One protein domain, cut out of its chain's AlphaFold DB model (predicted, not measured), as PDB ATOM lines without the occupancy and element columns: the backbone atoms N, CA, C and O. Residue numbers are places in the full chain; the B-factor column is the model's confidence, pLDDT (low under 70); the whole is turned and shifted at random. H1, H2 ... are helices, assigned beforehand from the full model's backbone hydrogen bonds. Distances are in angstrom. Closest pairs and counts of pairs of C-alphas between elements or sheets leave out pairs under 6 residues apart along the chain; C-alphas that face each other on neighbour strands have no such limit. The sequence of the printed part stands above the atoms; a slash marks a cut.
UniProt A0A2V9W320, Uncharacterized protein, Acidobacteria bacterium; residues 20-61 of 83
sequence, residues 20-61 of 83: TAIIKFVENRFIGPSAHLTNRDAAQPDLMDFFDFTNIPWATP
ATOM      1  N   THR A  20     -50.710 -74.662  37.422       94.31
ATOM      2  CA  THR A  20     -49.918 -73.963  38.441       94.31
ATOM      3  C   THR A  20     -49.414 -74.908  39.537       94.31
ATOM      4  O   THR A  20     -48.442 -74.579  40.211       94.31
ATOM      5  N   ALA A  21     -49.942 -76.137  39.638       93.62
ATOM      6  CA  ALA A  21     -49.398 -77.166  40.531       93.62
ATOM      7  C   ALA A  21     -47.960 -77.573  40.146       93.62
ATOM      8  O   ALA A  21     -47.152 -77.927  41.002       93.62
ATOM      9  N   ILE A  22     -47.607 -77.463  38.856       94.00
ATOM     10  CA  ILE A  22     -46.234 -77.677  38.374       94.00
ATOM     11  C   ILE A  22     -45.304 -76.577  38.901       94.00
ATOM     12  O   ILE A  22     -44.173 -76.863  39.282       94.00
ATOM     13  N   ILE A  23     -45.786 -75.331  38.956       94.69
ATOM     14  CA  ILE A  23     -45.026 -74.204  39.508       94.69
ATOM     15  C   ILE A  23     -44.796 -74.440  41.000       94.69
ATOM     16  O   ILE A  23     -43.643 -74.455  41.423       94.69
ATOM     17  N   LYS A  24     -45.852 -74.761  41.759       93.56
ATOM     18  CA  LYS A  24     -45.746 -75.100  43.187       93.56
ATOM     19  C   LYS A  24     -44.725 -76.211  43.459       93.56
ATOM     20  O   LYS A  24     -43.940 -76.122  44.397       93.56
ATOM     21  N   PHE A  25     -44.682 -77.245  42.618       93.50
ATOM     22  CA  PHE A  25     -43.691 -78.320  42.729       93.50
ATOM     23  C   PHE A  25     -42.243 -77.819  42.575       93.50
ATOM     24  O   PHE A  25     -41.360 -78.210  43.343       93.50
ATOM     25  N   VAL A  26     -41.988 -76.941  41.600       93.94
ATOM     26  CA  VAL A  26     -40.669 -76.318  41.398       93.94
ATOM     27  C   VAL A  26     -40.321 -75.407  42.576       93.94
ATOM     28  O   VAL A  26     -39.203 -75.472  43.090       93.94
ATOM     29  N   GLU A  27     -41.277 -74.607  43.048       94.31
ATOM     30  CA  GLU A  27     -41.096 -73.722  44.200       94.31
ATOM     31  C   GLU A  27     -40.675 -74.509  45.447       94.31
ATOM     32  O   GLU A  27     -39.609 -74.258  46.020       94.31
ATOM     33  N   ASN A  28     -41.446 -75.550  45.786       92.94
ATOM     34  CA  ASN A  28     -41.179 -76.449  46.907       92.94
ATOM     35  C   ASN A  28     -39.763 -77.045  46.846       92.94
ATOM     36  O   ASN A  28     -39.117 -77.216  47.881       92.94
ATOM     37  N   ARG A  29     -39.261 -77.354  45.642       91.56
ATOM     38  CA  ARG A  29     -37.954 -77.997  45.453       91.56
ATOM     39  C   ARG A  29     -36.765 -77.044  45.579       91.56
ATOM     40  O   ARG A  29     -35.714 -77.490  46.055       91.56
ATOM     41  N   PHE A  30     -36.891 -75.808  45.091       93.19
ATOM     42  CA  PHE A  30     -35.744 -74.919  44.856       93.19
ATOM     43  C   PHE A  30     -35.721 -73.651  45.709       93.19
ATOM     44  O   PHE A  30     -34.631 -73.168  46.006       93.19
ATOM     45  N   ILE A  31     -36.878 -73.116  46.103       91.31
ATOM     46  CA  ILE A  31     -36.961 -71.897  46.930       91.31
ATOM     47  C   ILE A  31     -37.602 -72.155  48.300       91.31
ATOM     48  O   ILE A  31     -37.400 -71.372  49.224       91.31
ATOM     49  N   GLY A  32     -38.291 -73.289  48.454       88.81
ATOM     50  CA  GLY A  32     -38.831 -73.781  49.717       88.81
ATOM     51  C   GLY A  32     -40.359 -73.674  49.805       88.81
ATOM     52  O   GLY A  32     -40.968 -72.866  49.110       88.81
ATOM     53  N   PRO A  33     -40.994 -74.467  50.688       85.44
ATOM     54  CA  PRO A  33     -42.448 -74.671  50.709       85.44
ATOM     55  C   PRO A  33     -43.263 -73.472  51.212       85.44
ATOM     56  O   PRO A  33     -44.487 -73.525  51.215       85.44
ATOM     57  N   SER A  34     -42.592 -72.417  51.678       87.19
ATOM     58  CA  SER A  34     -43.222 -71.199  52.198       87.19
ATOM     59  C   SER A  34     -43.156 -70.028  51.214       87.19
ATOM     60  O   SER A  34     -43.655 -68.948  51.528       87.19
ATOM     61  N   ALA A  35     -42.488 -70.201  50.070       87.62
ATOM     62  CA  ALA A  35     -42.265 -69.158  49.081       87.62
ATOM     63  C   ALA A  35     -43.035 -69.491  47.801       87.62
ATOM     64  O   ALA A  35     -42.791 -70.518  47.177       87.62
ATOM     65  N   HIS A  36     -43.942 -68.594  47.425       92.31
ATOM     66  CA  HIS A  36     -44.861 -68.757  46.303       92.31
ATOM     67  C   HIS A  36     -44.870 -67.494  45.452       92.31
ATOM     68  O   HIS A  36     -44.806 -66.383  45.989       92.31
ATOM     69  N   LEU A  37     -44.938 -67.649  44.131       90.88
ATOM     70  CA  LEU A  37     -44.973 -66.520  43.206       90.88
ATOM     71  C   LEU A  37     -46.307 -65.771  43.296       90.88
ATOM     72  O   LEU A  37     -46.339 -64.546  43.148       90.88
ATOM     73  N   THR A  38     -47.411 -66.483  43.536       93.12
ATOM     74  CA  THR A  38     -48.752 -65.901  43.620       93.12
ATOM     75  C   THR A  38     -49.622 -66.603  44.665       93.12
ATOM     76  O   THR A  38     -49.331 -67.685  45.149       93.12
ATOM     77  N   ASN A  39     -50.783 -66.036  45.003       93.25
ATOM     78  CA  ASN A  39     -51.741 -66.762  45.851       93.25
ATOM     79  C   ASN A  39     -52.374 -67.972  45.131       93.25
ATOM     80  O   ASN A  39     -52.987 -68.821  45.776       93.25
ATOM     81  N   ARG A  40     -52.273 -68.039  43.796       92.75
ATOM     82  CA  ARG A  40     -52.901 -69.090  42.990       92.75
ATOM     83  C   ARG A  40     -52.090 -70.382  43.015       92.75
ATOM     84  O   ARG A  40     -52.678 -71.431  43.259       92.75
ATOM     85  N   ASP A  41     -50.782 -70.303  42.772       90.50
ATOM     86  CA  ASP A  41     -49.880 -71.458  42.897       90.50
ATOM     87  C   ASP A  41     -49.803 -71.929  44.360       90.50
ATOM     88  O   ASP A  41     -49.933 -73.127  44.605       90.50
ATOM     89  N   ALA A  42     -49.780 -71.015  45.337       91.50
ATOM     90  CA  ALA A  42     -49.845 -71.342  46.762       91.50
ATOM     91  C   ALA A  42     -51.056 -72.227  47.124       91.50
ATOM     92  O   ALA A  42     -50.934 -73.157  47.928       91.50
ATOM     93  N   ALA A  43     -52.215 -71.982  46.504       93.12
ATOM     94  CA  ALA A  43     -53.449 -72.728  46.743       93.12
ATOM     95  C   ALA A  43     -53.510 -74.098  46.039       93.12
ATOM     96  O   ALA A  43     -54.423 -74.877  46.317       93.12
ATOM     97  N   GLN A  44     -52.575 -74.414  45.133       94.12
ATOM     98  CA  GLN A  44     -52.593 -75.694  44.426       94.12
ATOM     99  C   GLN A  44     -52.203 -76.875  45.322       94.12
ATOM    100  O   GLN A  44     -51.461 -76.708  46.294       94.12
ATOM    101  N   PRO A  45     -52.647 -78.098  44.994       91.50
ATOM    102  CA  PRO A  45     -52.127 -79.304  45.621       91.50
ATOM    103  C   PRO A  45     -50.663 -79.536  45.245       91.50
ATOM    104  O   PRO A  45     -50.197 -79.083  44.198       91.50
ATOM    105  N   ASP A  46     -49.947 -80.278  46.084       88.56
ATOM    106  CA  ASP A  46     -48.586 -80.700  45.770       88.56
ATOM    107  C   ASP A  46     -48.590 -81.956  44.882       88.56
ATOM    108  O   ASP A  46     -49.367 -82.889  45.093       88.56
ATOM    109  N   LEU A  47     -47.678 -82.002  43.913       92.06
ATOM    110  CA  LEU A  47     -47.478 -83.137  43.010       92.06
ATOM    111  C   LEU A  47     -46.707 -84.295  43.667       92.06
ATOM    112  O   LEU A  47     -46.507 -85.327  43.026       92.06
ATOM    113  N   MET A  48     -46.291 -84.164  44.931       90.31
ATOM    114  CA  MET A  48     -45.532 -85.202  45.648       90.31
ATOM    115  C   MET A  48     -46.236 -86.560  45.722       90.31
ATOM    116  O   MET A  48     -45.562 -87.583  45.742       90.31
ATOM    117  N   ASP A  49     -47.568 -86.595  45.679       91.19
ATOM    118  CA  ASP A  49     -48.358 -87.835  45.691       91.19
ATOM    119  C   ASP A  49     -48.071 -88.762  44.487       91.19
ATOM    120  O   ASP A  49     -48.272 -89.976  44.561       91.19
ATOM    121  N   PHE A  50     -47.544 -88.221  43.383       94.19
ATOM    122  CA  PHE A  50     -47.122 -89.021  42.231       94.19
ATOM    123  C   PHE A  50     -45.787 -89.738  42.435       94.19
ATOM    124  O   PHE A  50     -45.492 -90.665  41.678       94.19
ATOM    125  N   PHE A  51     -44.977 -89.322  43.409       95.31
ATOM    126  CA  PHE A  51     -43.600 -89.774  43.558       95.31
ATOM    127  C   PHE A  51     -43.416 -90.673  44.785       95.31
ATOM    128  O   PHE A  51     -43.870 -90.380  45.883       95.31
ATOM    129  N   ASP A  52     -42.687 -91.763  44.589       94.94
ATOM    130  CA  ASP A  52     -42.134 -92.619  45.625       94.94
ATOM    131  C   ASP A  52     -40.605 -92.576  45.519       94.94
ATOM    132  O   ASP A  52     -39.974 -93.298  44.740       94.94
ATOM    133  N   PHE A  53     -40.011 -91.667  46.294       93.12
ATOM    134  CA  PHE A  53     -38.561 -91.486  46.353       93.12
ATOM    135  C   PHE A  53     -37.858 -92.557  47.196       93.12
ATOM    136  O   PHE A  53     -36.634 -92.646  47.145       93.12
ATOM    137  N   THR A  54     -38.603 -93.363  47.961       94.38
ATOM    138  CA  THR A  54     -38.042 -94.413  48.818       94.38
ATOM    139  C   THR A  54     -37.860 -95.707  48.037       94.38
ATOM    140  O   THR A  54     -36.766 -96.264  48.032       94.38
ATOM    141  N   ASN A  55     -38.905 -96.178  47.356       92.56
ATOM    142  CA  ASN A  55     -38.867 -97.463  46.655       92.56
ATOM    143  C   ASN A  55     -38.380 -97.352  45.205       92.56
ATOM    144  O   ASN A  55     -38.056 -98.376  44.611       92.56
ATOM    145  N   ILE A  56     -38.342 -96.141  44.630       93.56
ATOM    146  CA  ILE A  56     -37.856 -95.853  43.265       93.56
ATOM    147  C   ILE A  56     -38.382 -96.893  42.249       93.56
ATOM    148  O   ILE A  56     -37.622 -97.642  41.630       93.56
ATOM    149  N   PRO A  57     -39.711 -96.997  42.093       91.69
ATOM    150  CA  PRO A  57     -40.363 -98.096  41.380       91.69
ATOM    151  C   PRO A  57     -39.897 -98.311  39.931       91.69
ATOM    152  O   PRO A  57     -39.995 -99.437  39.431       91.69
ATOM    153  N   TRP A  58     -39.411 -97.264  39.258       91.44
ATOM    154  CA  TRP A  58     -38.895 -97.309  37.887       91.44
ATOM    155  C   TRP A  58     -37.378 -97.065  37.825       91.44
ATOM    156  O   TRP A  58     -36.885 -96.478  36.864       91.44
ATOM    157  N   ALA A  59     -36.628 -97.519  38.837       91.38
ATOM    158  CA  ALA A  59     -35.161 -97.500  38.827       91.38
ATOM    159  C   ALA A  59     -34.571 -98.259  37.626       91.38
ATOM    160  O   ALA A  59     -33.571 -97.840  37.047       91.38
ATOM    161  N   THR A  60     -35.213 -99.363  37.234       90.81
ATOM    162  CA  THR A  60     -34.884-100.111  36.019       90.81
ATOM    163  C   THR A  60     -35.978 -99.864  34.979       90.81
ATOM    164  O   THR A  60     -37.146-100.161  35.257       90.81
ATOM    165  N   PRO A  61     -35.643 -99.316  33.798       85.62
ATOM    166  CA  PRO A  61     -36.623 -99.116  32.741       85.62
ATOM    167  C   PRO A  61     -37.116-100.469  32.197       85.62
ATOM    168  O   PRO A  61     -36.379-101.458  32.255       85.62
TER     169      PRO A  61
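What this domain is: This is residues 20 to 61 of the 83 residues of an uncharacterized protein of Acidobacteria bacterium (UniProt A0A2V9W320). One helix of 11 residues, H1, makes a small head with two short helices on it: H2 packs near its first residue and H3 at its middle, and residues 49 to 61 stick out as a tail that makes much of the length. After H1 the chain folds back through a loop to H2, then passes H1 again to H3. The printed part has 42 residues with three named helices, in the order H1, H2, H3, and no named strand; its class is all helix, though under half of the residues, 19 of 42, are in named elements. It is loose, with a radius of gyration of the C-alphas of 12.4 A, and spans 38 by 16 by 14 A.

How they stand to each other: H1, residues 20 to 30, touches H2, residues 39 to 42; their closest C-alphas are those of Thr 20 and Asp 41, 5.1 A apart. H1 also touches H3, residues 47 to 50; their closest C-alphas are those of Phe 25 and Leu 47, 6.1 A apart. H2 and H3 are apart. In H1 every O i to N i+4 pair is within hydrogen-bond range, while H2 and H3 are too short for such a pair.

Where its parts are: H1 begins at C-alpha 20, at (-49.918, -73.963, 38.441), and measures 15.6 A from first to last C-alpha. H2 measures 5.0 A and begins at C-alpha 39, at (-51.741, -66.762, 45.851). H3 measures 5.9 A and ends at C-alpha 50, at (-47.122, -89.021, 42.231).

The domain as a whole: The C-alphas of Asn 39 and Thr 60, the two farthest apart, are 38.6 A apart. Residues 49 to 61, of which 49 and 50 belong to H3, stand free. The link from H1 to H2 is short and that from H2 to H3 is tight. The printed part has no cut; its mean pLDDT is 92.0, and no printed residue is under 70.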